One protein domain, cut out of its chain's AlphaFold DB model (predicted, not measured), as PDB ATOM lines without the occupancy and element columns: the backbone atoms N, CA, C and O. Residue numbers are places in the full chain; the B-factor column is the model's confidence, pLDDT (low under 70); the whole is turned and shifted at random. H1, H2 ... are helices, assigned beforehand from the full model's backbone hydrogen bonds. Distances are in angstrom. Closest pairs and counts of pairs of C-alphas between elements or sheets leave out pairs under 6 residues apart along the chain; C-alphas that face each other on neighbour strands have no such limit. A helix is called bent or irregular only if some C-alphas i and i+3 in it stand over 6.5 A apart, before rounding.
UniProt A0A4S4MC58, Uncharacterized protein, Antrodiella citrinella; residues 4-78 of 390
ATOM      1  N   VAL A   4      24.419   9.168 -35.484       69.44
ATOM      2  CA  VAL A   4      23.062   9.191 -34.916       69.44
ATOM      3  C   VAL A   4      23.089   9.336 -33.388       69.44
ATOM      4  O   VAL A   4      22.318  10.117 -32.840       69.44
ATOM      5  N   ASP A   5      24.036   8.681 -32.714       80.56
ATOM      6  CA  ASP A   5      24.179   8.741 -31.255       80.56
ATOM      7  C   ASP A   5      24.651  10.137 -30.804       80.56
ATOM      8  O   ASP A   5      24.226  10.641 -29.770       80.56
ATOM      9  N   ALA A   6      25.479  10.808 -31.616       78.38
ATOM     10  CA  ALA A   6      25.953  12.170 -31.347       78.38
ATOM     11  C   ALA A   6      24.831  13.206 -31.365       78.38
ATOM     12  O   ALA A   6      24.764  14.065 -30.489       78.38
ATOM     13  N   LEU A   7      23.931  13.106 -32.343       79.38
ATOM     14  CA  LEU A   7      22.781  13.999 -32.439       79.38
ATOM     15  C   LEU A   7      21.793  13.769 -31.295       79.38
ATOM     16  O   LEU A   7      21.276  14.741 -30.756       79.38
ATOM     17  N   ALA A   8      21.582  12.515 -30.886       81.94
ATOM     18  CA  ALA A   8      20.730  12.193 -29.746       81.94
ATOM     19  C   ALA A   8      21.282  12.775 -28.432       81.94
ATOM     20  O   ALA A   8      20.525  13.343 -27.649       81.94
ATOM     21  N   VAL A   9      22.601  12.704 -28.215       79.75
ATOM     22  CA  VAL A   9      23.254  13.313 -27.042       79.75
ATOM     23  C   VAL A   9      23.148  14.840 -27.075       79.75
ATOM     24  O   VAL A   9      22.790  15.446 -26.069       79.75
ATOM     25  N   LEU A  10      23.389  15.471 -28.229       81.50
ATOM     26  CA  LEU A  10      23.231  16.923 -28.377       81.50
ATOM     27  C   LEU A  10      21.778  17.374 -28.161       81.50
ATOM     28  O   LEU A  10      21.545  18.417 -27.559       81.50
ATOM     29  N   GLN A  11      20.796  16.579 -28.593       85.00
ATOM     30  CA  GLN A  11      19.379  16.836 -28.321       85.00
ATOM     31  C   GLN A  11      19.032  16.665 -26.837       85.00
ATOM     32  O   GLN A  11      18.266  17.463 -26.302       85.00
ATOM     33  N   ALA A  12      19.610  15.665 -26.165       83.69
ATOM     34  CA  ALA A  12      19.408  15.427 -24.737       83.69
ATOM     35  C   ALA A  12      20.036  16.521 -23.854       83.69
ATOM     36  O   ALA A  12      19.510  16.816 -22.783       83.69
ATOM     37  N   LEU A  13      21.125  17.152 -24.310       83.94
ATOM     38  CA  LEU A  13      21.750  18.297 -23.637       83.94
ATOM     39  C   LEU A  13      20.870  19.559 -23.661       83.94
ATOM     40  O   LEU A  13      20.968  20.396 -22.760       83.94
ATOM     41  N   GLY A  14      19.969  19.677 -24.642       87.50
ATOM     42  CA  GLY A  14      19.003  20.768 -24.735       87.50
ATOM     43  C   GLY A  14      19.678  22.132 -24.894       87.50
ATOM     44  O   GLY A  14      20.293  22.402 -25.921       87.50
ATOM     45  N   GLN A  15      19.521  23.001 -23.889       85.00
ATOM     46  CA  GLN A  15      20.119  24.347 -23.855       85.00
ATOM     47  C   GLN A  15      21.521  24.375 -23.228       85.00
ATOM     48  O   GLN A  15      22.191  25.402 -23.295       85.00
ATOM     49  N   ASN A  16      21.967  23.278 -22.609       86.44
ATOM     50  CA  ASN A  16      23.277  23.232 -21.968       86.44
ATOM     51  C   ASN A  16      24.369  23.040 -23.019       86.44
ATOM     52  O   ASN A  16      24.238  22.224 -23.937       86.44
ATOM     53  N   SER A  17      25.477  23.758 -22.867       89.12
ATOM     54  CA  SER A  17      26.632  23.554 -23.730       89.12
ATOM     55  C   SER A  17      27.312  22.215 -23.422       89.12
ATOM     56  O   SER A  17      27.339  21.737 -22.286       89.12
ATOM     57  N   VAL A  18      27.932  21.614 -24.441       87.75
ATOM     58  CA  VAL A  18      28.771  20.413 -24.262       87.75
ATOM     59  C   VAL A  18      29.891  20.680 -23.246       87.75
ATOM     60  O   VAL A  18      30.240  19.797 -22.469       87.75
ATOM     61  N   GLY A  19      30.420  21.910 -23.215       88.00
ATOM     62  CA  GLY A  19      31.434  22.330 -22.249       88.00
ATOM     63  C   GLY A  19      30.931  22.295 -20.806       88.00
ATOM     64  O   GLY A  19      31.587  21.701 -19.956       88.00
ATOM     65  N   GLU A  20      29.753  22.856 -20.526       88.69
ATOM     66  CA  GLU A  20      29.147  22.822 -19.183       88.69
ATOM     67  C   GLU A  20      28.858  21.396 -18.721       88.69
ATOM     68  O   GLU A  20      29.087  21.073 -17.558       88.69
ATOM     69  N   PHE A  21      28.419  20.522 -19.630       89.44
ATOM     70  CA  PHE A  21      28.230  19.110 -19.312       89.44
ATOM     71  C   PHE A  21      29.543  18.421 -18.930       89.44
ATOM     72  O   PHE A  21      29.585  17.699 -17.937       89.44
ATOM     73  N   ILE A  22      30.627  18.669 -19.675       89.69
ATOM     74  CA  ILE A  22      31.957  18.131 -19.352       89.69
ATOM     75  C   ILE A  22      32.442  18.675 -18.000       89.69
ATOM     76  O   ILE A  22      32.921  17.902 -17.173       89.69
ATOM     77  N   ILE A  23      32.280  19.976 -17.745       91.19
ATOM     78  CA  ILE A  23      32.656  20.598 -16.467       91.19
ATOM     79  C   ILE A  23      31.868  19.974 -15.314       91.19
ATOM     80  O   ILE A  23      32.468  19.613 -14.303       91.19
ATOM     81  N   TYR A  24      30.552  19.806 -15.467       90.06
ATOM     82  CA  TYR A  24      29.700  19.160 -14.470       90.06
ATOM     83  C   TYR A  24      30.159  17.723 -14.198       90.06
ATOM     84  O   TYR A  24      30.358  17.347 -13.046       90.06
ATOM     85  N   LEU A  25      30.409  16.947 -15.257       89.00
ATOM     86  CA  LEU A  25      30.845  15.555 -15.155       89.00
ATOM     87  C   LEU A  25      32.183  15.410 -14.410       89.00
ATOM     88  O   LEU A  25      32.357  14.453 -13.660       89.00
ATOM     89  N   ILE A  26      33.113  16.351 -14.602       91.06
ATOM     90  CA  ILE A  26      34.425  16.351 -13.936       91.06
ATOM     91  C   ILE A  26      34.339  16.890 -12.499       91.06
ATOM     92  O   ILE A  26      35.105  16.462 -11.637       91.06
ATOM     93  N   SER A  27      33.431  17.831 -12.231       92.38
ATOM     94  CA  SER A  27      33.361  18.539 -10.944       92.38
ATOM     95  C   SER A  27      32.470  17.853  -9.906       92.38
ATOM     96  O   SER A  27      32.629  18.123  -8.717       92.38
ATOM     97  N   ASP A  28      31.529  16.998 -10.322       92.44
ATOM     98  CA  ASP A  28      30.586  16.327  -9.421       92.44
ATOM     99  C   ASP A  28      31.276  15.207  -8.605       92.44
ATOM    100  O   ASP A  28      31.692  14.188  -9.174       92.44
ATOM    101  N   PRO A  29      31.369  15.328  -7.263       92.19
ATOM    102  CA  PRO A  29      31.998  14.315  -6.416       92.19
ATOM    103  C   PRO A  29      31.320  12.943  -6.498       92.19
ATOM    104  O   PRO A  29      31.982  11.930  -6.268       92.19
ATOM    105  N   ALA A  30      30.022  12.890  -6.825       93.25
ATOM    106  CA  ALA A  30      29.271  11.639  -6.927       93.25
ATOM    107  C   ALA A  30      29.704  10.782  -8.129       93.25
ATOM    108  O   ALA A  30      29.465   9.575  -8.144       93.25
ATOM    109  N   LEU A  31      30.356  11.390  -9.125       89.94
ATOM    110  CA  LEU A  31      30.804  10.722 -10.347       89.94
ATOM    111  C   LEU A  31      32.285  10.332 -10.320       89.94
ATOM    112  O   LEU A  31      32.770   9.751 -11.292       89.94
ATOM    113  N   LYS A  32      32.998  10.593  -9.215       89.12
ATOM    114  CA  LYS A  32      34.450  10.386  -9.104       89.12
ATOM    115  C   LYS A  32      34.901   8.961  -9.460       89.12
ATOM    116  O   LYS A  32      35.921   8.800 -10.121       89.12
ATOM    117  N   ASP A  33      34.119   7.954  -9.070       91.62
ATOM    118  CA  ASP A  33      34.421   6.531  -9.300       91.62
ATOM    119  C   ASP A  33      33.688   5.947 -10.525       91.62
ATOM    120  O   ASP A  33      33.717   4.740 -10.774       91.62
ATOM    121  N   HIS A  34      33.001   6.785 -11.307       93.31
ATOM    122  CA  HIS A  34      32.235   6.325 -12.458       93.31
ATOM    123  C   HIS A  34      33.165   5.943 -13.623       93.31
ATOM    124  O   HIS A  34      34.039   6.713 -14.026       93.31
ATOM    125  N   SER A  35      32.934   4.777 -14.237       91.81
ATOM    126  CA  SER A  35      33.776   4.236 -15.323       91.81
ATOM    127  C   SER A  35      33.917   5.189 -16.518       91.81
ATOM    128  O   SER A  35      34.989   5.299 -17.111       91.81
ATOM    129  N   THR A  36      32.856   5.931 -16.842       87.56
ATOM    130  CA  THR A  36      32.871   6.957 -17.897       87.56
ATOM    131  C   THR A  36      33.805   8.127 -17.584       87.56
ATOM    132  O   THR A  36      34.490   8.592 -18.492       87.56
ATOM    133  N   LEU A  37      33.871   8.593 -16.329       90.69
ATOM    134  CA  LEU A  37      34.784   9.675 -15.945       90.69
ATOM    135  C   LEU A  37      36.235   9.197 -16.042       90.69
ATOM    136  O   LEU A  37      37.076   9.899 -16.597       90.69
ATOM    137  N   PHE A  38      36.513   7.971 -15.592       91.31
ATOM    138  CA  PHE A  38      37.833   7.360 -15.741       91.31
ATOM    139  C   PHE A  38      38.264   7.268 -17.213       91.31
ATOM    140  O   PHE A  38      39.375   7.671 -17.555       91.31
ATOM    141  N   SER A  39      37.371   6.809 -18.099       92.94
ATOM    142  CA  SER A  39      37.638   6.757 -19.544       92.94
ATOM    143  C   SER A  39      37.875   8.146 -20.141       92.94
ATOM    144  O   SER A  39      38.772   8.299 -20.966       92.94
ATOM    145  N   LEU A  40      37.098   9.156 -19.730       91.25
ATOM    146  CA  LEU A  40      37.270  10.536 -20.193       91.25
ATOM    147  C   LEU A  40      38.630  11.100 -19.770       91.25
ATOM    148  O   LEU A  40      39.324  11.692 -20.590       91.25
ATOM    149  N   VAL A  41      39.028  10.892 -18.511       91.38
ATOM    150  CA  VAL A  41      40.325  11.345 -17.987       91.38
ATOM    151  C   VAL A  41      41.480  10.638 -18.698       91.38
ATOM    152  O   VAL A  41      42.453  11.293 -19.064       91.38
ATOM    153  N   GLN A  42      41.372   9.329 -18.957       93.44
ATOM    154  CA  GLN A  42      42.392   8.596 -19.715       93.44
ATOM    155  C   GLN A  42      42.538   9.090 -21.161       93.44
ATOM    156  O   GLN A  42      43.654   9.152 -21.666       93.44
ATOM    157  N   GLN A  43      41.434   9.463 -21.812       94.31
ATOM    158  CA  GLN A  43      41.423   9.964 -23.195       94.31
ATOM    159  C   GLN A  43      41.673  11.475 -23.297       94.31
ATOM    160  O   GLN A  43      41.751  12.022 -24.398       94.31
ATOM    161  N   TRP A  44      41.815  12.173 -22.168       93.75
ATOM    162  CA  TRP A  44      42.004  13.620 -22.146       93.75
ATOM    163  C   TRP A  44      43.215  14.098 -22.969       93.75
ATOM    164  O   TRP A  44      43.057  15.058 -23.726       93.75
ATOM    165  N   PRO A  45      44.394  13.438 -22.922       94.25
ATOM    166  CA  PRO A  45      45.532  13.834 -23.751       94.25
ATOM    167  C   PRO A  45      45.244  13.736 -25.254       94.25
ATOM    168  O   PRO A  45      45.622  14.630 -26.004       94.25
ATOM    169  N   GLU A  46      44.535  12.694 -25.693       94.44
ATOM    170  CA  GLU A  46      44.158  12.499 -27.100       94.44
ATOM    171  C   GLU A  46      43.175  13.579 -27.566       94.44
ATOM    172  O   GLU A  46      43.283  14.091 -28.679       94.44
ATOM    173  N   LEU A  47      42.243  13.975 -26.692       92.06
ATOM    174  CA  LEU A  47      41.290  15.050 -26.962       92.06
ATOM    175  C   LEU A  47      41.990  16.409 -27.065       92.06
ATOM    176  O   LEU A  47      41.703  17.178 -27.984       92.06
ATOM    177  N   LEU A  48      42.928  16.702 -26.158       93.50
ATOM    178  CA  LEU A  48      43.745  17.916 -26.223       93.50
ATOM    179  C   LEU A  48      44.616  17.941 -27.482       93.50
ATOM    180  O   LEU A  48      44.681  18.973 -28.147       93.50
ATOM    181  N   GLN A  49      45.232  16.811 -27.836       94.19
ATOM    182  CA  GLN A  49      46.013  16.675 -29.063       94.19
ATOM    183  C   GLN A  49      45.139  16.932 -30.295       94.19
ATOM    184  O   GLN A  49      45.488  17.756 -31.133       94.19
ATOM    185  N   TYR A  50      43.946  16.336 -30.358       95.00
ATOM    186  CA  TYR A  50      42.993  16.606 -31.433       95.00
ATOM    187  C   TYR A  50      42.592  18.087 -31.507       95.00
ATOM    188  O   TYR A  50      42.472  18.649 -32.596       95.00
ATOM    189  N   ALA A  51      42.390  18.747 -30.365       93.94
ATOM    190  CA  ALA A  51      42.078  20.173 -30.331       93.94
ATOM    191  C   ALA A  51      43.247  21.043 -30.833       93.94
ATOM    192  O   ALA A  51      43.008  22.081 -31.449       93.94
ATOM    193  N   LEU A  52      44.492  20.604 -30.622       94.25
ATOM    194  CA  LEU A  52      45.691  21.228 -31.188       94.25
ATOM    195  C   LEU A  52      45.877  20.917 -32.683       94.25
ATOM    196  O   LEU A  52      46.409  21.748 -33.409       94.25
ATOM    197  N   ASP A  53      45.406  19.779 -33.178       95.62
ATOM    198  CA  ASP A  53      45.511  19.441 -34.604       95.62
ATOM    199  C   ASP A  53      44.354  20.031 -35.434       95.62
ATOM    200  O   ASP A  53      44.465  20.220 -36.648       95.62
ATOM    201  N   SER A  54      43.226  20.348 -34.791       95.81
ATOM    202  CA  SER A  54      42.039  20.890 -35.450       95.81
ATOM    203  C   SER A  54      42.200  22.377 -35.798       95.81
ATOM    204  O   SER A  54      42.305  23.203 -34.888       95.81
ATOM    205  N   PRO A  55      42.063  22.785 -37.077       95.75
ATOM    206  CA  PRO A  55      42.154  24.192 -37.480       95.75
ATOM    207  C   PRO A  55      41.150  25.115 -36.776       95.75
ATOM    208  O   PRO A  55      41.403  26.307 -36.623       95.75
ATOM    209  N   THR A  56      40.000  24.578 -36.357       95.44
ATOM    210  CA  THR A  56      38.936  25.355 -35.704       95.44
ATOM    211  C   THR A  56      39.202  25.621 -34.227       95.44
ATOM    212  O   THR A  56      38.727  26.627 -33.707       95.44
ATOM    213  N   LEU A  57      39.938  24.734 -33.552       94.56
ATOM    214  CA  LEU A  57      40.198  24.812 -32.111       94.56
ATOM    215  C   LEU A  57      41.627  25.263 -31.804       94.56
ATOM    216  O   LEU A  57      41.855  25.842 -30.742       94.56
ATOM    217  N   TYR A  58      42.554  25.087 -32.751       93.81
ATOM    218  CA  TYR A  58      43.986  25.305 -32.575       93.81
ATOM    219  C   TYR A  58      44.324  26.611 -31.861       93.81
ATOM    220  O   TYR A  58      45.004  26.587 -30.840       93.81
ATOM    221  N   ASN A  59      43.830  27.750 -32.359       95.81
ATOM    222  CA  ASN A  59      44.177  29.055 -31.793       95.81
ATOM    223  C   ASN A  59      43.685  29.201 -30.348       95.81
ATOM    224  O   ASN A  59      44.450  29.610 -29.481       95.81
ATOM    225  N   SER A  60      42.429  28.841 -30.071       95.31
ATOM    226  CA  SER A  60      41.855  28.943 -28.726       95.31
ATOM    227  C   SER A  60      42.533  27.984 -27.747       95.31
ATOM    228  O   SER A  60      42.891  28.393 -26.644       95.31
ATOM    229  N   THR A  61      42.763  26.736 -28.160       95.25
ATOM    230  CA  THR A  61      43.435  25.724 -27.339       95.25
ATOM    231  C   THR A  61      44.891  26.096 -27.083       95.25
ATOM    232  O   THR A  61      45.338  26.035 -25.941       95.25
ATOM    233  N   ARG A  62      45.629  26.542 -28.106       95.75
ATOM    234  CA  ARG A  62      47.027  26.967 -27.973       95.75
ATOM    235  C   ARG A  62      47.169  28.147 -27.016       95.75
ATOM    236  O   ARG A  62      48.036  28.095 -26.149       95.75
ATOM    237  N   THR A  63      46.340  29.181 -27.155       96.62
ATOM    238  CA  THR A  63      46.371  30.342 -26.254       96.62
ATOM    239  C   THR A  63      46.072  29.918 -24.821       96.62
ATOM    240  O   THR A  63      46.864  30.203 -23.933       96.62
ATOM    241  N   PHE A  64      45.008  29.137 -24.603       95.75
ATOM    242  CA  PHE A  64      44.664  28.645 -23.269       95.75
ATOM    243  C   PHE A  64      45.795  27.825 -22.625       95.75
ATOM    244  O   PHE A  64      46.154  28.071 -21.475       95.75
ATOM    245  N   VAL A  65      46.379  26.870 -23.360       95.19
ATOM    246  CA  VAL A  65      47.487  26.039 -22.858       95.19
ATOM    247  C   VAL A  65      48.713  26.899 -22.556       95.19
ATOM    248  O   VAL A  65      49.332  26.729 -21.507       95.19
ATOM    249  N   SER A  66      49.045  27.843 -23.440       95.88
ATOM    250  CA  SER A  66      50.157  28.774 -23.243       95.88
ATOM    251  C   SER A  66      49.962  29.627 -21.991       95.88
ATOM    252  O   SER A  66      50.889  29.753 -21.190       95.88
ATOM    253  N   ASP A  67      48.765  30.173 -21.785       97.38
ATOM    254  CA  ASP A  67      48.445  31.021 -20.635       97.38
ATOM    255  C   ASP A  67      48.480  30.220 -19.328       97.38
ATOM    256  O   ASP A  67      49.113  30.638 -18.358       97.38
ATOM    257  N   ALA A  68      47.871  29.030 -19.310       96.44
ATOM    258  CA  ALA A  68      47.867  28.149 -18.143       96.44
ATOM    259  C   ALA A  68      49.284  27.682 -17.764       96.44
ATOM    260  O   ALA A  68      49.659  27.680 -16.585       96.44
ATOM    261  N   PHE A  69      50.099  27.328 -18.761       96.50
ATOM    262  CA  PHE A  69      51.488  26.940 -18.542       96.50
ATOM    263  C   PHE A  69      52.324  28.125 -18.044       96.50
ATOM    264  O   PHE A  69      53.013  28.010 -17.034       96.50
ATOM    265  N   THR A  70      52.187  29.299 -18.667       97.69
ATOM    266  CA  THR A  70      52.882  30.530 -18.252       97.69
ATOM    267  C   THR A  70      52.512  30.940 -16.828       97.69
ATOM    268  O   THR A  70      53.389  31.331 -16.054       97.69
ATOM    269  N   ALA A  71      51.240  30.812 -16.442       97.94
ATOM    270  CA  ALA A  71      50.793  31.077 -15.079       97.94
ATOM    271  C   ALA A  71      51.465  30.133 -14.069       97.94
ATOM    272  O   ALA A  71      51.915  30.583 -13.015       97.94
ATOM    273  N   THR A  72      51.602  28.849 -14.417       98.06
ATOM    274  CA  THR A  72      52.289  27.850 -13.581       98.06
ATOM    275  C   THR A  72      53.773  28.184 -13.410       98.06
ATOM    276  O   THR A  72      54.262  28.243 -12.285       98.06
ATOM    277  N   LEU A  73      54.481  28.487 -14.504       98.19
ATOM    278  CA  LEU A  73      55.899  28.868 -14.453       98.19
ATOM    279  C   LEU A  73      56.120  30.141 -13.626       98.19
ATOM    280  O   LEU A  73      57.040  30.216 -12.815       98.19
ATOM    281  N   THR A  74      55.256  31.139 -13.817       98.06
ATOM    282  CA  THR A  74      55.332  32.419 -13.101       98.06
ATOM    283  C   THR A  74      55.091  32.225 -11.605       98.06
ATOM    284  O   THR A  74      55.773  32.847 -10.792       98.06
ATOM    285  N   LEU A  75      54.159  31.341 -11.232       98.25
ATOM    286  CA  LEU A  75      53.910  30.972  -9.841       98.25
ATOM    287  C   LEU A  75      55.151  30.327  -9.208       98.25
ATOM    288  O   LEU A  75      55.559  30.752  -8.130       98.25
ATOM    289  N   GLU A  76      55.761  29.344  -9.874       98.31
ATOM    290  CA  GLU A  76      56.972  28.675  -9.378       98.31
ATOM    291  C   GLU A  76      58.135  29.669  -9.199       98.31
ATOM    292  O   GLU A  76      58.767  29.709  -8.141       98.31
ATOM    293  N   VAL A  77      58.377  30.552 -10.178       97.94
ATOM    294  CA  VAL A  77      59.405  31.604 -10.063       97.94
ATOM    295  C   VAL A  77      59.091  32.572  -8.918       97.94
ATOM    296  O   VAL A  77      59.991  32.931  -8.158       97.94
ATOM    297  N   ALA A  78      57.831  32.981  -8.743       97.88
ATOM    298  CA  ALA A  78      57.430  33.862  -7.646       97.88
ATOM    299  C   ALA A  78      57.592  33.196  -6.268       97.88
ATOM    300  O   ALA A  78      57.973  33.862  -5.303       97.88
TER     301      ALA A  78
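AT A GLANCE: This is residues 4 to 78 of the 390 residues of an uncharacterized protein of Antrodiella citrinella (UniProt A0A4S4MC58). An open zigzag of four helices with few contacts: the long helix H4 makes a V with the second arm of the bent helix H3, their ends meeting at the corner of the V, and residues 66 to 78 of H4 stick out as a free arm. From the bend in H3 the chain is traced back through its first arm and H2 to H1, which lies at the far end from the tip of H4. The printed part has 75 residues with four named helices, in the order H1, H2, H3, H4, and no named strand; its class is all helix. It is loose, with a radius of gyration of the C-alphas of 15.4 A, and it spans 46 by 33 by 23 A.

IN THESE COORDINATES: H4, the longest helix, has residues 58 to 78 and measures 29.6 A from C-alpha 58 to C-alpha 78, which is at (57.430, 33.862, -7.646). H3 has residues 35 to 53; by its hydrogen bonds it was assigned as one helix, but it is bent, with C-alphas 42 and 45 standing 7.3 A apart. Its arms are H3a, residues 35 to 42, 10.6 A long, and H3b, residues 45 to 53, 12.2 A long. H2 has residues 18 to 27 and measures 14.2 A, with C-alpha 18 at (28.771, 20.413, -24.262). H1 has residues 4 to 13 and measures 14.6 A, with C-alpha 4 at (23.062, 9.191, -34.916).

HOW THE PARTS SIT: H4 touches H3b with residues 58 to 62 alone; the closest C-alphas are those of Leu 52 and Tyr 58, 4.6 A apart. The two run opposite ways at a steep tilt of 60 degrees. The arms H3a and H3b stand at a steep tilt of 53 degrees. H3a is close to H2 but not clearly touching it, the closest C-alphas being those of Ile 26 and Leu 37, 7.0 A apart, and their lines are about perpendicular at 78 degrees. H2 and H1 are close but not clearly touching, the closest C-alphas being those of Leu 10 and Val 18, 7.7 A apart; at 72 degrees their lines are only just about perpendicular. H1 is apart from H3a, H3b and H4, and H2 is apart from H3b and H4. In H1, H2, H3a, H3b and H4 every O i to N i+4 pair is within hydrogen-bond range.

THE WHOLE: The two C-alphas farthest apart are those of Val 4 and Ala 78, at 50.3 A. The printed part has no cut. The links from H1 to H2 and from H3 to H4 are tight, the link from H2 to H3 is short, and no link is long. Residues 27 to 33, 42 to 47 and 66 to 78 stand free. The mean pLDDT of the printed part is 91.6, and Val 4 is the one printed residue under 70.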